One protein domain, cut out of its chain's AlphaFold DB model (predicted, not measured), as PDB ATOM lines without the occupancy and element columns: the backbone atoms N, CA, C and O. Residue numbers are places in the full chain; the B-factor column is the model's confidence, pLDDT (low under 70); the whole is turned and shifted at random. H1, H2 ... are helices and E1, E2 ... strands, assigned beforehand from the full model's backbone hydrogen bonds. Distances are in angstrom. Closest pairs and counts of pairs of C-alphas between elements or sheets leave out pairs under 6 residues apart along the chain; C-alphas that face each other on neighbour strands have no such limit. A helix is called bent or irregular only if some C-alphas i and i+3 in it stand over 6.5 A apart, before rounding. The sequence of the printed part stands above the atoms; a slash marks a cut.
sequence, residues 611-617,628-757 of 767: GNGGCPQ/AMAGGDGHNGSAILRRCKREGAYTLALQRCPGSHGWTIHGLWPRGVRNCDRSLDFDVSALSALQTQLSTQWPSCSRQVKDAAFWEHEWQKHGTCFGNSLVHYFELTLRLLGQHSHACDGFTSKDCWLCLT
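This is residues 611 to 617 and 628 to 757 of the 767 residues of the protein "Hypothetical protein" of Symbiodinium sp. CCMP2456 (UniProt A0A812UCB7). A twisted sheet of four strands has one long, kinked helix, H5, crossing one of its faces, while four shorter helices, H1 to H4, gather beyond its E3 edge. At the opposite edge, by E1, the loop of residues 642 to 649 and a short pairing of residues 628 to 629 extend the body. The printed part has 137 residues with five named helices and four named strands, along the chain E1 E2 E3 H1 H2 H3 H4 H5 E4; the sheet's order is E1 E4 E2 E3, mixed. The class is mixed, helices and strands, with under half of the residues in named elements. The whole is compact and rounded, with a radius of gyration of the C-alphas of 14.5 A and spans of 39 by 35 by 29 A.

Find C-alpha 638 at (-33.832, -8.563, 27.188), where E1, residues 638 to 641, begins. E2 is residues 650 to 655, 16.2 A long; E3, residues 664 to 670, 18.2 A; E4, residues 751 to 756, 16.2 A, ending at C-alpha 756 at (-29.006, -21.942, 35.575). H1 is residues 684 to 687, H2 691 to 697, H3 707 to 717, 15.2 A long, and H4 719 to 722. From C-alpha 726 at (-47.891, -29.034, 39.729), H5 runs 26.4 A to residue 744, with a kink of 44 degrees near residue 738; it is irregular, C-alphas 739 and 742 being 7.5 A apart.

Look first at parallel E1 and E4, where N 753 and O 639 are 2.8 A apart. E4 and E2 are antiparallel, with N 654 and O 752 at 2.8 A; E2 and E3 form an antiparallel hairpin, with N 651 and O 669 at 2.8 A. H5 makes two layers with the sheet, a helix on one face of it, at a height over the sheet of 7.2 A; on the local plane it runs across the strands, at 71 degrees to E3. Its closest C-alphas to E3 are those of Thr 733 and Leu 668, 6.1 A apart. H5 is also the hub: its residues 730 to 734 touch H2, the same way at a shallow tilt of 23 degrees, closest at C-alphas 734 and 697, 7.4 A; its residues 726 to 727 touch H1, closest at C-alphas 727 and 687, 6.1 A; H4 and H5 touch only at the corner, closest at C-alphas 719 and 729, 5.9 A. H3 only grazes the sheet, with residues 710 to 717. Every O i to N i+4 pair is within hydrogen-bond range in H2 and H3, and 11 of 15 in H5; H1 and H4 are too short for such a pair.

The C-alphas farthest apart, those of Lys 645 and Ser 685, are 40.8 A apart. Residues 618 to 627 are cut out, with 16.3 A from C-alpha 617 to C-alpha 628. The link from E3 to H1, residues 671 to 683, is long. Mean pLDDT of the printed part is 73.1, and 44 residues are under 70, among them 611 to 617 and 628 to 649.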
ATOM      1  N   GLY A 611     -37.823 -26.013  22.413       35.62
ATOM      2  CA  GLY A 611     -38.532 -24.854  22.964       35.62
ATOM      3  C   GLY A 611     -37.550 -23.730  23.334       35.62
ATOM      4  O   GLY A 611     -36.344 -23.957  23.414       35.62
ATOM      5  N   ASN A 612     -38.055 -22.510  23.545       45.22
ATOM      6  CA  ASN A 612     -37.256 -21.271  23.544       45.22
ATOM      7  C   ASN A 612     -36.457 -20.979  24.843       45.22
ATOM      8  O   ASN A 612     -36.093 -19.828  25.072       45.22
ATOM      9  N   GLY A 613     -36.145 -21.985  25.674       46.84
ATOM     10  CA  GLY A 613     -35.256 -21.881  26.852       46.84
ATOM     11  C   GLY A 613     -33.782 -21.699  26.456       46.84
ATOM     12  O   GLY A 613     -32.932 -22.559  26.693       46.84
ATOM     13  N   GLY A 614     -33.506 -20.632  25.708       52.62
ATOM     14  CA  GLY A 614     -32.326 -20.475  24.868       52.62
ATOM     15  C   GLY A 614     -31.122 -19.858  25.565       52.62
ATOM     16  O   GLY A 614     -30.641 -18.827  25.099       52.62
ATOM     17  N   CYS A 615     -30.590 -20.491  26.618       52.25
ATOM     18  CA  CYS A 615     -29.293 -20.099  27.183       52.25
ATOM     19  C   CYS A 615     -28.206 -20.077  26.080       52.25
ATOM     20  O   CYS A 615     -27.924 -21.134  25.494       52.25
ATOM     21  N   PRO A 616     -27.646 -18.901  25.714       44.06
ATOM     22  CA  PRO A 616     -26.931 -18.775  24.446       44.06
ATOM     23  C   PRO A 616     -25.567 -19.463  24.423       44.06
ATOM     24  O   PRO A 616     -24.830 -19.477  25.404       44.06
ATOM     25  N   GLN A 617     -25.209 -19.980  23.250       47.03
ATOM     26  CA  GLN A 617     -23.908 -20.593  22.994       47.03
ATOM     27  C   GLN A 617     -22.781 -19.557  23.003       47.03
ATOM     28  O   GLN A 617     -22.870 -18.535  22.316       47.03
ATOM     29  N   ALA A 628     -26.774  -5.853  26.385       39.31
ATOM     30  CA  ALA A 628     -28.101  -5.253  26.460       39.31
ATOM     31  C   ALA A 628     -28.667  -5.132  25.033       39.31
ATOM     32  O   ALA A 628     -28.294  -4.228  24.286       39.31
ATOM     33  N   MET A 629     -29.534  -6.067  24.634       37.47
ATOM     34  CA  MET A 629     -30.169  -6.053  23.311       37.47
ATOM     35  C   MET A 629     -31.613  -5.552  23.380       37.47
ATOM     36  O   MET A 629     -32.351  -5.842  24.325       37.47
ATOM     37  N   ALA A 630     -32.020  -4.817  22.344       34.75
ATOM     38  CA  ALA A 630     -33.427  -4.582  22.047       34.75
ATOM     39  C   ALA A 630     -34.066  -5.859  21.471       34.75
ATOM     40  O   ALA A 630     -33.390  -6.665  20.826       34.75
ATOM     41  N   GLY A 631     -35.362  -6.039  21.713       32.09
ATOM     42  CA  GLY A 631     -36.152  -7.147  21.197       32.09
ATOM     43  C   GLY A 631     -36.406  -7.036  19.692       32.09
ATOM     44  O   GLY A 631     -36.403  -5.951  19.103       32.09
ATOM     45  N   GLY A 632     -36.654  -8.184  19.057       35.03
ATOM     46  CA  GLY A 632     -36.999  -8.273  17.629       35.03
ATOM     47  C   GLY A 632     -38.389  -7.726  17.270       35.03
ATOM     48  O   GLY A 632     -38.762  -7.741  16.101       35.03
ATOM     49  N   ASP A 633     -39.140  -7.252  18.262       38.44
ATOM     50  CA  ASP A 633     -40.429  -6.564  18.166       38.44
ATOM     51  C   ASP A 633     -40.294  -5.036  17.992       38.44
ATOM     52  O   ASP A 633     -41.272  -4.359  17.679       38.44
ATOM     53  N   GLY A 634     -39.088  -4.483  18.175       34.22
ATOM     54  CA  GLY A 634     -38.855  -3.038  18.197       34.22
ATOM     55  C   GLY A 634     -39.050  -2.399  19.577       34.22
ATOM     56  O   GLY A 634     -39.228  -1.182  19.669       34.22
ATOM     57  N   HIS A 635     -39.020  -3.183  20.657       36.22
ATOM     58  CA  HIS A 635     -39.025  -2.684  22.031       36.22
ATOM     59  C   HIS A 635     -37.685  -2.943  22.734       36.22
ATOM     60  O   HIS A 635     -36.999  -3.931  22.493       36.22
ATOM     61  N   ASN A 636     -37.278  -2.038  23.626       38.53
ATOM     62  CA  ASN A 636     -36.019  -2.193  24.353       38.53
ATOM     63  C   ASN A 636     -36.154  -3.202  25.504       38.53
ATOM     64  O   ASN A 636     -36.723  -2.868  26.545       38.53
ATOM     65  N   GLY A 637     -35.518  -4.366  25.354       46.50
ATOM     66  CA  GLY A 637     -34.930  -5.084  26.483       46.50
ATOM     67  C   GLY A 637     -35.121  -6.598  26.503       46.50
ATOM     68  O   GLY A 637     -36.212  -7.101  26.747       46.50
ATOM     69  N   SER A 638     -34.012  -7.327  26.418       47.81
ATOM     70  CA  SER A 638     -33.832  -8.563  27.188       47.81
ATOM     71  C   SER A 638     -32.393  -8.611  27.694       47.81
ATOM     72  O   SER A 638     -31.449  -8.610  26.901       47.81
ATOM     73  N   ALA A 639     -32.206  -8.620  29.013       48.03
ATOM     74  CA  ALA A 639     -30.891  -8.768  29.628       48.03
ATOM     75  C   ALA A 639     -30.596 -10.257  29.843       48.03
ATOM     76  O   ALA A 639     -31.327 -10.917  30.572       48.03
ATOM     77  N   ILE A 640     -29.542 -10.795  29.220       54.28
ATOM     78  CA  ILE A 640     -29.125 -12.192  29.424       54.28
ATOM     79  C   ILE A 640     -27.803 -12.206  30.184       54.28
ATOM     80  O   ILE A 640     -26.773 -11.784  29.648       54.28
ATOM     81  N   LEU A 641     -27.815 -12.743  31.402       53.38
ATOM     82  CA  LEU A 641     -26.602 -12.958  32.186       53.38
ATOM     83  C   LEU A 641     -25.832 -14.164  31.633       53.38
ATOM     84  O   LEU A 641     -26.080 -15.317  31.977       53.38
ATOM     85  N   ARG A 642     -24.913 -13.877  30.701       55.03
ATOM     86  CA  ARG A 642     -24.044 -14.862  30.047       55.03
ATOM     87  C   ARG A 642     -22.620 -14.839  30.604       55.03
ATOM     88  O   ARG A 642     -21.780 -14.101  30.091       55.03
ATOM     89  N   ARG A 643     -22.306 -15.770  31.497       52.78
ATOM     90  CA  ARG A 643     -21.132 -16.647  31.345       52.78
ATOM     91  C   ARG A 643     -21.539 -18.010  31.887       52.78
ATOM     92  O   ARG A 643     -22.103 -18.072  32.961       52.78
ATOM     93  N   CYS A 644     -21.305 -19.064  31.117       50.50
ATOM     94  CA  CYS A 644     -21.390 -20.455  31.552       50.50
ATOM     95  C   CYS A 644     -20.255 -21.176  30.803       50.50
ATOM     96  O   CYS A 644     -20.189 -21.038  29.577       50.50
ATOM     97  N   LYS A 645     -19.381 -21.964  31.451       48.62
ATOM     98  CA  LYS A 645     -18.413 -22.807  30.701       48.62
ATOM     99  C   LYS A 645     -19.058 -24.039  30.043       48.62
ATOM    100  O   LYS A 645     -18.427 -24.706  29.225       48.62
ATOM    101  N   ARG A 646     -20.310 -24.347  30.392       48.91
ATOM    102  CA  ARG A 646     -21.159 -25.416  29.832       48.91
ATOM    103  C   ARG A 646     -22.541 -24.849  29.505       48.91
ATOM    104  O   ARG A 646     -22.827 -23.709  29.848       48.91
ATOM    105  N   GLU A 647     -23.412 -25.604  28.849       55.25
ATOM    106  CA  GLU A 647     -24.780 -25.129  28.602       55.25
ATOM    107  C   GLU A 647     -25.581 -25.031  29.912       55.25
ATOM    108  O   GLU A 647     -25.629 -25.998  30.670       55.25
ATOM    109  N   GLY A 648     -26.238 -23.893  30.168       56.78
ATOM    110  CA  GLY A 648     -27.222 -23.785  31.252       56.78
ATOM    111  C   GLY A 648     -28.451 -24.647  30.951       56.78
ATOM    112  O   GLY A 648     -29.035 -24.520  29.872       56.78
ATOM    113  N   ALA A 649     -28.831 -25.523  31.880       64.25
ATOM    114  CA  ALA A 649     -29.928 -26.481  31.735       64.25
ATOM    115  C   ALA A 649     -31.316 -25.827  31.832       64.25
ATOM    116  O   ALA A 649     -32.276 -26.338  31.251       64.25
ATOM    117  N   TYR A 650     -31.425 -24.685  32.515       76.06
ATOM    118  CA  TYR A 650     -32.677 -23.942  32.661       76.06
ATOM    119  C   TYR A 650     -32.479 -22.448  32.414       76.06
ATOM    120  O   TYR A 650     -31.384 -21.903  32.573       76.06
ATOM    121  N   THR A 651     -33.567 -21.772  32.063       80.06
ATOM    122  CA  THR A 651     -33.680 -20.315  32.075       80.06
ATOM    123  C   THR A 651     -34.756 -19.922  33.079       80.06
ATOM    124  O   THR A 651     -35.920 -20.260  32.883       80.06
ATOM    125  N   LEU A 652     -34.388 -19.194  34.132       84.69
ATOM    126  CA  LEU A 652     -35.353 -18.439  34.927       84.69
ATOM    127  C   LEU A 652     -35.564 -17.093  34.223       84.69
ATOM    128  O   LEU A 652     -34.680 -16.235  34.213       84.69
ATOM    129  N   ALA A 653     -36.714 -16.940  33.577       84.31
ATOM    130  CA  ALA A 653     -37.108 -15.706  32.919       84.31
ATOM    131  C   ALA A 653     -37.873 -14.828  33.916       84.31
ATOM    132  O   ALA A 653     -38.915 -15.237  34.437       84.31
ATOM    133  N   LEU A 654     -37.360 -13.625  34.169       87.06
ATOM    134  CA  LEU A 654     -37.972 -12.590  34.998       87.06
ATOM    135  C   LEU A 654     -38.419 -11.405  34.134       87.06
ATOM    136  O   LEU A 654     -37.810 -11.103  33.107       87.06
ATOM    137  N   GLN A 655     -39.468 -10.725  34.582       85.50
ATOM    138  CA  GLN A 655     -40.125  -9.594  33.928       85.50
ATOM    139  C   GLN A 655     -40.471  -8.504  34.960       85.50
ATOM    140  O   GLN A 655     -40.499  -8.759  36.163       85.50
ATOM    141  N   ARG A 656     -40.738  -7.271  34.516       84.56
ATOM    142  CA  ARG A 656     -41.228  -6.169  35.367       84.56
ATOM    143  C   ARG A 656     -42.687  -5.849  35.031       84.56
ATOM    144  O   ARG A 656     -42.955  -5.039  34.141       84.56
ATOM    145  N   CYS A 657     -43.638  -6.472  35.731       86.44
ATOM    146  CA  CYS A 657     -45.059  -6.196  35.494       86.44
ATOM    147  C   CYS A 657     -45.488  -4.792  35.977       86.44
ATOM    148  O   CYS A 657     -44.988  -4.302  36.994       86.44
ATOM    149  N   PRO A 658     -46.431  -4.114  35.286       81.56
ATOM    150  CA  PRO A 658     -46.897  -2.789  35.692       81.56
ATOM    151  C   PRO A 658     -47.583  -2.812  37.066       81.56
ATOM    152  O   PRO A 658     -48.649  -3.405  37.214       81.56
ATOM    153  N   GLY A 659     -46.999  -2.118  38.044       79.12
ATOM    154  CA  GLY A 659     -47.484  -2.072  39.431       79.12
ATOM    155  C   GLY A 659     -46.727  -2.988  40.401       79.12
ATOM    156  O   GLY A 659     -46.933  -2.876  41.606       79.12
ATOM    157  N   SER A 660     -45.823  -3.842  39.916       81.00
ATOM    158  CA  SER A 660     -44.928  -4.634  40.765       81.00
ATOM    159  C   SER A 660     -43.760  -3.786  41.286       81.00
ATOM    160  O   SER A 660     -43.166  -3.007  40.542       81.00
ATOM    161  N   HIS A 661     -43.396  -3.960  42.560       75.88
ATOM    162  CA  HIS A 661     -42.304  -3.214  43.209       75.88
ATOM    163  C   HIS A 661     -40.890  -3.751  42.909       75.88
ATOM    164  O   HIS A 661     -39.907  -3.134  43.306       75.88
ATOM    165  N   GLY A 662     -40.776  -4.881  42.208       84.56
ATOM    166  CA  GLY A 662     -39.512  -5.544  41.889       84.56
ATOM    167  C   GLY A 662     -39.647  -6.457  40.671       84.56
ATOM    168  O   GLY A 662     -40.591  -6.322  39.890       84.56
ATOM    169  N   TRP A 663     -38.702  -7.381  40.509       87.81
ATOM    170  CA  TRP A 663     -38.778  -8.426  39.489       87.81
ATOM    171  C   TRP A 663     -39.874  -9.446  39.821       87.81
ATOM    172  O   TRP A 663     -39.957  -9.932  40.947       87.81
ATOM    173  N   THR A 664     -40.691  -9.785  38.828       91.88
ATOM    174  CA  THR A 664     -41.653 -10.889  38.878       91.88
ATOM    175  C   THR A 664     -41.233 -12.002  37.926       91.88
ATOM    176  O   THR A 664     -40.471 -11.798  36.981       91.88
ATOM    177  N   ILE A 665     -41.721 -13.211  38.168       93.75
ATOM    178  CA  ILE A 665     -41.479 -14.377  37.326       93.75
ATOM    179  C   ILE A 665     -42.248 -14.216  36.006       93.75
ATOM    180  O   ILE A 665     -43.418 -13.826  35.984       93.75
ATOM    181  N   HIS A 666     -41.581 -14.547  34.903       89.81
ATOM    182  CA  HIS A 666     -42.209 -14.894  33.630       89.81
ATOM    183  C   HIS A 666     -42.373 -16.419  33.548       89.81
ATOM    184  O   HIS A 666     -43.489 -16.893  33.349       89.81
ATOM    185  N   GLY A 667     -41.298 -17.179  33.796       87.81
ATOM    186  CA  GLY A 667     -41.362 -18.631  33.995       87.81
ATOM    187  C   GLY A 667     -40.003 -19.308  34.186       87.81
ATOM    188  O   GLY A 667     -38.955 -18.687  34.005       87.81
ATOM    189  N   LEU A 668     -40.026 -20.595  34.551       86.69
ATOM    190  CA  LEU A 668     -38.844 -21.457  34.654       86.69
ATOM    191  C   LEU A 668     -38.829 -22.445  33.485       86.69
ATOM    192  O   LEU A 668     -39.626 -23.379  33.419       86.69
ATOM    193  N   TRP A 669     -37.922 -22.231  32.536       85.19
ATOM    194  CA  TRP A 669     -37.939 -22.911  31.244       85.19
ATOM    195  C   TRP A 669     -36.786 -23.913  31.128       85.19
ATOM    196  O   TRP A 669     -35.623 -23.502  31.146       85.19
ATOM    197  N   PRO A 670     -37.058 -25.220  30.977       69.31
ATOM    198  CA  PRO A 670     -36.023 -26.208  30.716       69.31
ATOM    199  C   PRO A 670     -35.493 -26.070  29.283       69.31
ATOM    200  O   PRO A 670     -36.241 -25.879  28.321       69.31
ATOM    201  N   ARG A 671     -34.173 -26.168  29.125       68.06
ATOM    202  CA  ARG A 671     -33.500 -26.066  27.829       68.06
ATOM    203  C   ARG A 671     -33.958 -27.181  26.887       68.06
ATOM    204  O   ARG A 671     -33.887 -28.359  27.217       68.06
ATOM    205  N   GLY A 672     -34.352 -26.812  25.668       59.75
ATOM    206  CA  GLY A 672     -34.547 -27.764  24.569       59.75
ATOM    207  C   GLY A 672     -35.770 -28.684  24.668       59.75
ATOM    208  O   GLY A 672     -35.930 -29.519  23.783       59.75
ATOM    209  N   VAL A 673     -36.637 -28.523  25.677       58.84
ATOM    210  CA  VAL A 673     -37.892 -29.281  25.831       58.84
ATOM    211  C   VAL A 673     -39.053 -28.381  26.260       58.84
ATOM    212  O   VAL A 673     -38.853 -27.374  26.931       58.84
ATOM    213  N   ARG A 674     -40.272 -28.734  25.840       72.31
ATOM    214  CA  ARG A 674     -41.549 -28.100  26.223       72.31
ATOM    215  C   ARG A 674     -42.711 -29.059  25.955       72.31
ATOM    216  O   ARG A 674     -42.547 -30.003  25.185       72.31
ATOM    217  N   ASN A 675     -43.894 -28.774  26.501       74.75
ATOM    218  CA  ASN A 675     -45.121 -29.567  26.322       74.75
ATOM    219  C   ASN A 675     -44.916 -31.063  26.664       74.75
ATOM    220  O   ASN A 675     -45.388 -31.936  25.933       74.75
ATOM    221  N   CYS A 676     -44.127 -31.360  27.702       63.84
ATOM    222  CA  CYS A 676     -43.524 -32.681  27.908       63.84
ATOM    223  C   CYS A 676     -44.505 -33.796  28.290       63.84
ATOM    224  O   CYS A 676     -44.140 -34.970  28.162       63.84
ATOM    225  N   ASP A 677     -45.692 -33.433  28.771       68.62
ATOM    226  CA  ASP A 677     -46.852 -34.304  28.933       68.62
ATOM    227  C   ASP A 677     -48.119 -33.433  28.893       68.62
ATOM    228  O   ASP A 677     -48.223 -32.473  29.648       68.62
ATOM    229  N   ARG A 678     -49.062 -33.733  27.992       72.94
ATOM    230  CA  ARG A 678     -50.342 -33.004  27.855       72.94
ATOM    231  C   ARG A 678     -51.511 -33.692  28.570       72.94
ATOM    232  O   ARG A 678     -52.647 -33.273  28.395       72.94
ATOM    233  N   SER A 679     -51.247 -34.772  29.306       70.75
ATOM    234  CA  SER A 679     -52.228 -35.463  30.157       70.75
ATOM    235  C   SER A 679     -52.140 -35.053  31.632       70.75
ATOM    236  O   SER A 679     -52.930 -35.510  32.452       70.75
ATOM    237  N   LEU A 680     -51.190 -34.175  31.969       70.38
ATOM    238  CA  LEU A 680     -51.074 -33.548  33.280       70.38
ATOM    239  C   LEU A 680     -51.899 -32.256  33.308       70.38
ATOM    240  O   LEU A 680     -51.397 -31.182  32.961       70.38
ATOM    241  N   ASP A 681     -53.162 -32.365  33.709       78.81
ATOM    242  CA  ASP A 681     -54.074 -31.224  33.832       78.81
ATOM    243  C   ASP A 681     -53.543 -30.133  34.783       78.81
ATOM    244  O   ASP A 681     -52.707 -30.371  35.659       78.81
ATOM    245  N   PHE A 682     -54.035 -28.906  34.600       87.06
ATOM    246  CA  PHE A 682     -53.773 -27.788  35.505       87.06
ATOM    247  C   PHE A 682     -54.970 -27.588  36.440       87.06
ATOM    248  O   PHE A 682     -56.048 -27.211  35.985       87.06
ATOM    249  N   ASP A 683     -54.770 -27.782  37.744       85.62
ATOM    250  CA  ASP A 683     -55.749 -27.403  38.764       85.62
ATOM    251  C   ASP A 683     -55.202 -26.282  39.656       85.62
ATOM    252  O   ASP A 683     -54.295 -26.474  40.466       85.62
ATOM    253  N   VAL A 684     -55.804 -25.099  39.539       88.88
ATOM    254  CA  VAL A 684     -55.480 -23.940  40.378       88.88
ATOM    255  C   VAL A 684     -55.811 -24.172  41.862       88.88
ATOM    256  O   VAL A 684     -55.207 -23.526  42.717       88.88
ATOM    257  N   SER A 685     -56.716 -25.101  42.200       86.75
ATOM    258  CA  SER A 685     -57.084 -25.401  43.591       86.75
ATOM    259  C   SER A 685     -55.917 -26.014  44.380       86.75
ATOM    260  O   SER A 685     -55.688 -25.651  45.539       86.75
ATOM    261  N   ALA A 686     -55.090 -26.830  43.718       75.56
ATOM    262  CA  ALA A 686     -53.856 -27.385  44.276       75.56
ATOM    263  C   ALA A 686     -52.792 -26.312  44.591       75.56
ATOM    264  O   ALA A 686     -51.905 -26.549  45.406       75.56
ATOM    265  N   LEU A 687     -52.891 -25.119  43.990       81.44
ATOM    266  CA  LEU A 687     -52.005 -23.977  44.251       81.44
ATOM    267  C   LEU A 687     -52.536 -23.027  45.340       81.44
ATOM    268  O   LEU A 687     -51.905 -22.007  45.606       81.44
ATOM    269  N   SER A 688     -53.656 -23.348  45.996       80.75
ATOM    270  CA  SER A 688     -54.300 -22.508  47.023       80.75
ATOM    271  C   SER A 688     -53.349 -22.028  48.131       80.75
ATOM    272  O   SER A 688     -53.356 -20.844  48.464       80.75
ATOM    273  N   ALA A 689     -52.468 -22.895  48.643       75.62
ATOM    274  CA  ALA A 689     -51.470 -22.538  49.660       75.62
ATOM    275  C   ALA A 689     -50.399 -21.536  49.169       75.62
ATOM    276  O   ALA A 689     -49.800 -20.821  49.969       75.62
ATOM    277  N   LEU A 690     -50.169 -21.468  47.853       75.75
ATOM    278  CA  LEU A 690     -49.174 -20.602  47.215       75.75
ATOM    279  C   LEU A 690     -49.805 -19.364  46.556       75.75
ATOM    280  O   LEU A 690     -49.085 -18.446  46.173       75.75
ATOM    281  N   GLN A 691     -51.132 -19.314  46.408       81.81
ATOM    282  CA  GLN A 691     -51.833 -18.379  45.522       81.81
ATOM    283  C   GLN A 691     -51.514 -16.900  45.807       81.81
ATOM    284  O   GLN A 691     -51.317 -16.121  44.876       81.81
ATOM    285  N   THR A 692     -51.386 -16.513  47.081       86.06
ATOM    286  CA  THR A 692     -50.977 -15.154  47.487       86.06
ATOM    287  C   THR A 692     -49.546 -14.818  47.055       86.06
ATOM    288  O   THR A 692     -49.268 -13.680  46.672       86.06
ATOM    289  N   GLN A 693     -48.639 -15.801  47.076       84.81
ATOM    290  CA  GLN A 693     -47.274 -15.641  46.572       84.81
ATOM    291  C   GLN A 693     -47.282 -15.555  45.042       84.81
ATOM    292  O   GLN A 693     -46.721 -14.601  44.508       84.81
ATOM    293  N   LEU A 694     -47.991 -16.449  44.329       87.81
ATOM    294  CA  LEU A 694     -48.069 -16.386  42.861       87.81
ATOM    295  C   LEU A 694     -48.677 -15.068  42.353       87.81
ATOM    296  O   LEU A 694     -48.090 -14.464  41.465       87.81
ATOM    297  N   SER A 695     -49.782 -14.558  42.903       88.81
ATOM    298  CA  SER A 695     -50.337 -13.271  42.428       88.81
ATOM    299  C   SER A 695     -49.482 -12.048  42.804       88.81
ATOM    300  O   SER A 695     -49.681 -10.973  42.244       88.81
ATOM    301  N   THR A 696     -48.504 -12.190  43.707       88.88
ATOM    302  CA  THR A 696     -47.548 -11.115  44.044       88.88
ATOM    303  C   THR A 696     -46.262 -11.205  43.215       88.88
ATOM    304  O   THR A 696     -45.745 -10.192  42.749       88.88
ATOM    305  N   GLN A 697     -45.737 -12.420  43.032       90.12
ATOM    306  CA  GLN A 697     -44.407 -12.694  42.474       90.12
ATOM    307  C   GLN A 697     -44.432 -13.290  41.058       90.12
ATOM    308  O   GLN A 697     -43.429 -13.214  40.358       90.12
ATOM    309  N   TRP A 698     -45.566 -13.826  40.605       95.00
ATOM    310  CA  TRP A 698     -45.813 -14.351  39.253       95.00
ATOM    311  C   TRP A 698     -47.165 -13.867  38.654       95.00
ATOM    312  O   TRP A 698     -47.891 -14.672  38.061       95.00
ATOM    313  N   PRO A 699     -47.563 -12.581  38.789       93.19
ATOM    314  CA  PRO A 699     -48.786 -12.072  38.163       93.19
ATOM    315  C   PRO A 699     -48.676 -12.073  36.634       93.19
ATOM    316  O   PRO A 699     -47.577 -12.040  36.071       93.19
ATOM    317  N   SER A 700     -49.812 -12.021  35.935       92.31
ATOM    318  CA  SER A 700     -49.785 -11.743  34.500       92.31
ATOM    319  C   SER A 700     -49.507 -10.261  34.239       92.31
ATOM    320  O   SER A 700     -50.288  -9.385  34.607       92.31
ATOM    321  N   CYS A 701     -48.428  -9.956  33.513       88.31
ATOM    322  CA  CYS A 701     -48.158  -8.593  33.042       88.31
ATOM    323  C   CYS A 701     -49.231  -8.064  32.059       88.31
ATOM    324  O   CYS A 701     -49.267  -6.861  31.784       88.31
ATOM    325  N   SER A 702     -50.096  -8.930  31.507       86.31
ATOM    326  CA  SER A 702     -51.172  -8.543  30.591       86.31
ATOM    327  C   SER A 702     -52.507  -8.402  31.318       86.31
ATOM    328  O   SER A 702     -53.094  -9.386  31.750       86.31
ATOM    329  N   ARG A 703     -53.072  -7.189  31.328       79.19
ATOM    330  CA  ARG A 703     -54.410  -6.899  31.894       79.19
ATOM    331  C   ARG A 703     -55.570  -7.657  31.223       79.19
ATOM    332  O   ARG A 703     -56.699  -7.565  31.691       79.19
ATOM    333  N   GLN A 704     -55.317  -8.347  30.110       82.12
ATOM    334  CA  GLN A 704     -56.300  -9.167  29.392       82.12
ATOM    335  C   GLN A 704     -56.266 -10.647  29.812       82.12
ATOM    336  O   GLN A 704     -57.185 -11.393  29.477       82.12
ATOM    337  N   VAL A 705     -55.227 -11.080  30.532       85.06
ATOM    338  CA  VAL A 705     -55.007 -12.474  30.939       85.06
ATOM    339  C   VAL A 705     -55.077 -12.551  32.464       85.06
ATOM    340  O   VAL A 705     -54.449 -11.765  33.163       85.06
ATOM    341  N   LYS A 706     -55.856 -13.495  32.997       91.56
ATOM    342  CA  LYS A 706     -55.896 -13.758  34.445       91.56
ATOM    343  C   LYS A 706     -54.657 -14.550  34.854       91.56
ATOM    344  O   LYS A 706     -54.292 -15.473  34.128       91.56
ATOM    345  N   ASP A 707     -54.096 -14.276  36.033       91.50
ATOM    346  CA  ASP A 707     -52.898 -14.966  36.536       91.50
ATOM    347  C   ASP A 707     -52.997 -16.495  36.409       91.50
ATOM    348  O   ASP A 707     -52.117 -17.116  35.829       91.50
ATOM    349  N   ALA A 708     -54.121 -17.097  36.816       91.31
ATOM    350  CA  ALA A 708     -54.340 -18.543  36.715       91.31
ATOM    351  C   ALA A 708     -54.215 -19.106  35.282       91.31
ATOM    352  O   ALA A 708     -53.694 -20.202  35.113       91.31
ATOM    353  N   ALA A 709     -54.627 -18.358  34.252       91.19
ATOM    354  CA  ALA A 709     -54.475 -18.770  32.851       91.19
ATOM    355  C   ALA A 709     -53.034 -18.567  32.333       91.19
ATOM    356  O   ALA A 709     -52.597 -19.239  31.399       91.19
ATOM    357  N   PHE A 710     -52.273 -17.656  32.948       93.69
ATOM    358  CA  PHE A 710     -50.839 -17.511  32.699       93.69
ATOM    359  C   PHE A 710     -50.041 -18.637  33.381       93.69
ATOM    360  O   PHE A 710     -49.174 -19.239  32.750       93.69
ATOM    361  N   TRP A 711     -50.398 -19.001  34.617       94.50
ATOM    362  CA  TRP A 711     -49.853 -20.162  35.328       94.50
ATOM    363  C   TRP A 711     -50.167 -21.473  34.596       94.50
ATOM    364  O   TRP A 711     -49.274 -22.298  34.432       94.50
ATOM    365  N   GLU A 712     -51.389 -21.641  34.079       93.69
ATOM    366  CA  GLU A 712     -51.774 -22.776  33.229       93.69
ATOM    367  C   GLU A 712     -50.887 -22.879  31.982       93.69
ATOM    368  O   GLU A 712     -50.349 -23.948  31.687       93.69
ATOM    369  N   HIS A 713     -50.680 -21.762  31.275       90.12
ATOM    370  CA  HIS A 713     -49.811 -21.708  30.102       90.12
ATOM    371  C   HIS A 713     -48.368 -22.107  30.438       90.12
ATOM    372  O   HIS A 713     -47.774 -22.915  29.727       90.12
ATOM    373  N   GLU A 714     -47.801 -21.576  31.523       91.25
ATOM    374  CA  GLU A 714     -46.432 -21.890  31.936       91.25
ATOM    375  C   GLU A 714     -46.285 -23.318  32.485       91.25
ATOM    376  O   GLU A 714     -45.271 -23.966  32.214       91.25
ATOM    377  N   TRP A 715     -47.303 -23.863  33.160       89.00
ATOM    378  CA  TRP A 715     -47.347 -25.278  33.536       89.00
ATOM    379  C   TRP A 715     -47.382 -26.181  32.300       89.00
ATOM    380  O   TRP A 715     -46.446 -26.947  32.078       89.00
ATOM    381  N   GLN A 716     -48.410 -26.060  31.456       84.12
ATOM    382  CA  GLN A 716     -48.597 -26.932  30.291       84.12
ATOM    383  C   GLN A 716     -47.393 -26.883  29.341       84.12
ATOM    384  O   GLN A 716     -46.948 -27.914  28.830       84.12
ATOM    385  N   LYS A 717     -46.834 -25.683  29.134       80.69
ATOM    386  CA  LYS A 717     -45.719 -25.441  28.214       80.69
ATOM    387  C   LYS A 717     -44.366 -25.862  28.787       80.69
ATOM    388  O   LYS A 717     -43.567 -26.405  28.030       80.69
ATOM    389  N   HIS A 718     -44.100 -25.650  30.077       82.56
ATOM    390  CA  HIS A 718     -42.766 -25.852  30.667       82.56
ATOM    391  C   HIS A 718     -42.778 -26.685  31.951       82.56
ATOM    392  O   HIS A 718     -41.963 -27.597  32.085       82.56
ATOM    393  N   GLY A 719     -43.727 -26.435  32.855       73.38
ATOM    394  CA  GLY A 719     -43.887 -27.169  34.114       73.38
ATOM    395  C   GLY A 719     -44.043 -28.688  33.959       73.38
ATOM    396  O   GLY A 719     -43.393 -29.439  34.681       73.38
ATOM    397  N   THR A 720     -44.776 -29.156  32.943       78.88
ATOM    398  CA  THR A 720     -44.967 -30.593  32.633       78.88
ATOM    399  C   THR A 720     -43.667 -31.346  32.301       78.88
ATOM    400  O   THR A 720     -43.642 -32.576  32.226       78.88
ATOM    401  N   CYS A 721     -42.551 -30.637  32.100       68.94
ATOM    402  CA  CYS A 721     -41.225 -31.236  31.952       68.94
ATOM    403  C   CYS A 721     -40.557 -31.583  33.296       68.94
ATOM    404  O   CYS A 721     -39.685 -32.449  33.317       68.94
ATOM    405  N   PHE A 722     -40.995 -30.985  34.408       66.00
ATOM    406  CA  PHE A 722     -40.496 -31.230  35.770       66.00
ATOM    407  C   PHE A 722     -41.234 -32.377  36.490       66.00
ATOM    408  O   PHE A 722     -41.177 -32.494  37.711       66.00
ATOM    409  N   GLY A 723     -41.920 -33.247  35.743       60.69
ATOM    410  CA  GLY A 723     -42.682 -34.375  36.282       60.69
ATOM    411  C   GLY A 723     -44.158 -34.045  36.506       60.69
ATOM    412  O   GLY A 723     -44.707 -33.152  35.869       60.69
ATOM    413  N   ASN A 724     -44.812 -34.798  37.391       56.69
ATOM    414  CA  ASN A 724     -46.262 -34.757  37.613       56.69
ATOM    415  C   ASN A 724     -46.710 -33.895  38.810       56.69
ATOM    416  O   ASN A 724     -47.891 -33.902  39.143       56.69
ATOM    417  N   SER A 725     -45.800 -33.167  39.467       74.00
ATOM    418  CA  SER A 725     -46.136 -32.314  40.614       74.00
ATOM    419  C   SER A 725     -46.261 -30.846  40.205       74.00
ATOM    420  O   SER A 725     -45.269 -30.123  40.105       74.00
ATOM    421  N   LEU A 726     -47.511 -30.419  40.008       75.06
ATOM    422  CA  LEU A 726     -47.891 -29.034  39.729       75.06
ATOM    423  C   LEU A 726     -47.338 -28.075  40.795       75.06
ATOM    424  O   LEU A 726     -46.629 -27.124  40.472       75.06
ATOM    425  N   VAL A 727     -47.603 -28.373  42.070       73.44
ATOM    426  CA  VAL A 727     -47.182 -27.562  43.227       73.44
ATOM    427  C   VAL A 727     -45.663 -27.373  43.251       73.44
ATOM    428  O   VAL A 727     -45.185 -26.247  43.368       73.44
ATOM    429  N   HIS A 728     -44.898 -28.450  43.046       75.31
ATOM    430  CA  HIS A 728     -43.436 -28.419  43.121       75.31
ATOM    431  C   HIS A 728     -42.792 -27.484  42.083       75.31
ATOM    432  O   HIS A 728     -41.828 -26.794  42.407       75.31
ATOM    433  N   TYR A 729     -43.329 -27.414  40.860       81.31
ATOM    434  CA  TYR A 729     -42.839 -26.486  39.831       81.31
ATOM    435  C   TYR A 729     -43.005 -25.017  40.250       81.31
ATOM    436  O   TYR A 729     -42.091 -24.206  40.067       81.31
ATOM    437  N   PHE A 730     -44.142 -24.676  40.866       85.19
ATOM    438  CA  PHE A 730     -44.397 -23.323  41.356       85.19
ATOM    439  C   PHE A 730     -43.549 -22.989  42.593       85.19
ATOM    440  O   PHE A 730     -42.899 -21.945  42.599       85.19
ATOM    441  N   GLU A 731     -43.444 -23.885  43.583       79.19
ATOM    442  CA  GLU A 731     -42.550 -23.711  44.745       79.19
ATOM    443  C   GLU A 731     -41.080 -23.537  44.350       79.19
ATOM    444  O   GLU A 731     -40.389 -22.662  44.872       79.19
ATOM    445  N   LEU A 732     -40.592 -24.372  43.425       78.75
ATOM    446  CA  LEU A 732     -39.224 -24.305  42.920       78.75
ATOM    447  C   LEU A 732     -38.967 -22.957  42.243       78.75
ATOM    448  O   LEU A 732     -37.961 -22.312  42.525       78.75
ATOM    449  N   THR A 733     -39.885 -22.494  41.396       85.19
ATOM    450  CA  THR A 733     -39.704 -21.227  40.676       85.19
ATOM    451  C   THR A 733     -39.765 -20.014  41.613       85.19
ATOM    452  O   THR A 733     -38.959 -19.097  41.463       85.19
ATOM    453  N   LEU A 734     -40.648 -20.022  42.621       82.38
ATOM    454  CA  LEU A 734     -40.683 -19.003  43.682       82.38
ATOM    455  C   LEU A 734     -39.368 -18.965  44.480       82.38
ATOM    456  O   LEU A 734     -38.823 -17.892  44.737       82.38
ATOM    457  N   ARG A 735     -38.813 -20.134  44.821       81.69
ATOM    458  CA  ARG A 735     -37.517 -20.249  45.508       81.69
ATOM    459  C   ARG A 735     -36.370 -19.691  44.663       81.69
ATOM    460  O   ARG A 735     -35.552 -18.937  45.178       81.69
ATOM    461  N   LEU A 736     -36.342 -20.015  43.370       80.44
ATOM    462  CA  LEU A 736     -35.311 -19.541  42.444       80.44
ATOM    463  C   LEU A 736     -35.433 -18.040  42.134       80.44
ATOM    464  O   LEU A 736     -34.409 -17.393  41.926       80.44
ATOM    465  N   LEU A 737     -36.642 -17.460  42.167       86.44
ATOM    466  CA  LEU A 737     -36.813 -16.003  42.191       86.44
ATOM    467  C   LEU A 737     -36.125 -15.410  43.428       86.44
ATOM    468  O   LEU A 737     -35.323 -14.492  43.280       86.44
ATOM    469  N   GLY A 738     -36.414 -15.935  44.623       82.31
ATOM    470  CA  GLY A 738     -35.803 -15.462  45.870       82.31
ATOM    471  C   GLY A 738     -34.274 -15.487  45.818       82.31
ATOM    472  O   GLY A 738     -33.639 -14.461  46.043       82.31
ATOM    473  N   GLN A 739     -33.704 -16.626  45.421       79.75
ATOM    474  CA  GLN A 739     -32.254 -16.830  45.371       79.75
ATOM    475  C   GLN A 739     -31.558 -15.970  44.306       79.75
ATOM    476  O   GLN A 739     -30.519 -15.375  44.582       79.75
ATOM    477  N   HIS A 740     -32.113 -15.873  43.090       82.75
ATOM    478  CA  HIS A 740     -31.356 -15.380  41.926       82.75
ATOM    479  C   HIS A 740     -31.805 -14.020  41.376       82.75
ATOM    480  O   HIS A 740     -31.098 -13.445  40.547       82.75
ATOM    481  N   SER A 741     -32.943 -13.468  41.815       85.00
ATOM    482  CA  SER A 741     -33.459 -12.187  41.288       85.00
ATOM    483  C   SER A 741     -32.532 -10.992  41.517       85.00
ATOM    484  O   SER A 741     -32.505 -10.098  40.672       85.00
ATOM    485  N   HIS A 742     -31.717 -11.012  42.578       83.19
ATOM    486  CA  HIS A 742     -30.723  -9.974  42.880       83.19
ATOM    487  C   HIS A 742     -29.752  -9.721  41.709       83.19
ATOM    488  O   HIS A 742     -29.331  -8.592  41.457       83.19
ATOM    489  N   ALA A 743     -29.437 -10.758  40.921       78.31
ATOM    490  CA  ALA A 743     -28.572 -10.635  39.752       78.31
ATOM    491  C   ALA A 743     -29.182  -9.718  38.671       78.31
ATOM    492  O   ALA A 743     -28.460  -9.151  37.849       78.31
ATOM    493  N   CYS A 744     -30.505  -9.525  38.686       76.12
ATOM    494  CA  CYS A 744     -31.222  -8.663  37.757       76.12
ATOM    495  C   CYS A 744     -31.338  -7.189  38.208       76.12
ATOM    496  O   CYS A 744     -31.822  -6.359  37.432       76.12
ATOM    497  N   ASP A 745     -30.924  -6.818  39.425       76.62
ATOM    498  CA  ASP A 745     -31.227  -5.494  40.002       76.62
ATOM    499  C   ASP A 745     -30.625  -4.319  39.219       76.62
ATOM    500  O   ASP A 745     -31.268  -3.279  39.065       76.62
ATOM    501  N   GLY A 746     -29.438  -4.506  38.633       66.62
ATOM    502  CA  GLY A 746     -28.766  -3.493  37.814       66.62
ATOM    503  C   GLY A 746     -29.394  -3.228  36.437       66.62
ATOM    504  O   GLY A 746     -28.942  -2.323  35.736       66.62
ATOM    505  N   PHE A 747     -30.409  -3.992  36.007       67.31
ATOM    506  CA  PHE A 747     -30.956  -3.881  34.650       67.31
ATOM    507  C   PHE A 747     -32.219  -3.014  34.564       67.31
ATOM    508  O   PHE A 747     -33.244  -3.270  35.201       67.31
ATOM    509  N   THR A 748     -32.166  -2.041  33.651       66.38
ATOM    510  CA  THR A 748     -33.279  -1.173  33.219       66.38
ATOM    511  C   THR A 748     -34.187  -1.813  32.158       66.38
ATOM    512  O   THR A 748     -35.156  -1.200  31.714       66.38
ATOM    513  N   SER A 749     -33.874  -3.045  31.743       66.75
ATOM    514  CA  SER A 749     -34.699  -3.863  30.851       66.75
ATOM    515  C   SER A 749     -36.060  -4.184  31.484       66.75
ATOM    516  O   SER A 749     -36.180  -4.260  32.709       66.75
ATOM    517  N   LYS A 750     -37.074  -4.432  30.646       71.62
ATOM    518  CA  LYS A 750     -38.344  -5.025  31.094       71.62
ATOM    519  C   LYS A 750     -38.183  -6.490  31.492       71.62
ATOM    520  O   LYS A 750     -38.836  -6.910  32.439       71.62
ATOM    521  N   ASP A 751     -37.301  -7.213  30.803       73.25
ATOM    522  CA  ASP A 751     -37.057  -8.645  30.992       73.25
ATOM    523  C   ASP A 751     -35.586  -8.935  31.325       73.25
ATOM    524  O   ASP A 751     -34.668  -8.337  30.742       73.25
ATOM    525  N   CYS A 752     -35.358  -9.880  32.236       75.88
ATOM    526  CA  CYS A 752     -34.046 -10.375  32.648       75.88
ATOM    527  C   CYS A 752     -34.061 -11.908  32.668       75.88
ATOM    528  O   CYS A 752     -34.911 -12.517  33.312       75.88
ATOM    529  N   TRP A 753     -33.158 -12.546  31.927       79.56
ATOM    530  CA  TRP A 753     -33.112 -13.998  31.751       79.56
ATOM    531  C   TRP A 753     -31.838 -14.562  32.381       79.56
ATOM    532  O   TRP A 753     -30.717 -14.251  31.963       79.56
ATOM    533  N   LEU A 754     -32.036 -15.408  33.388       75.31
ATOM    534  CA  LEU A 754     -30.997 -16.006  34.217       75.31
ATOM    535  C   LEU A 754     -30.747 -17.447  33.772       75.31
ATOM    536  O   LEU A 754     -31.668 -18.264  33.753       75.31
ATOM    537  N   CYS A 755     -29.506 -17.762  33.400       74.88
ATOM    538  CA  CYS A 755     -29.111 -19.111  33.001       74.88
ATOM    539  C   CYS A 755     -28.635 -19.917  34.206       74.88
ATOM    540  O   CYS A 755     -27.736 -19.475  34.922       74.88
ATOM    541  N   LEU A 756     -29.236 -21.093  34.406       71.06
ATOM    542  CA  LEU A 756     -29.006 -21.942  35.575       71.06
ATOM    543  C   LEU A 756     -28.405 -23.310  35.200       71.06
ATOM    544  O   LEU A 756     -28.681 -23.839  34.120       71.06
ATOM    545  N   THR A 757     -27.611 -23.898  36.097       68.75
ATOM    546  CA  THR A 757     -27.013 -25.244  35.973       68.75
ATOM    547  C   THR A 757     -28.056 -26.361  36.131       68.75
ATOM    548  O   THR A 757     -29.215 -26.103  36.458       68.75
TER     549      THR A 757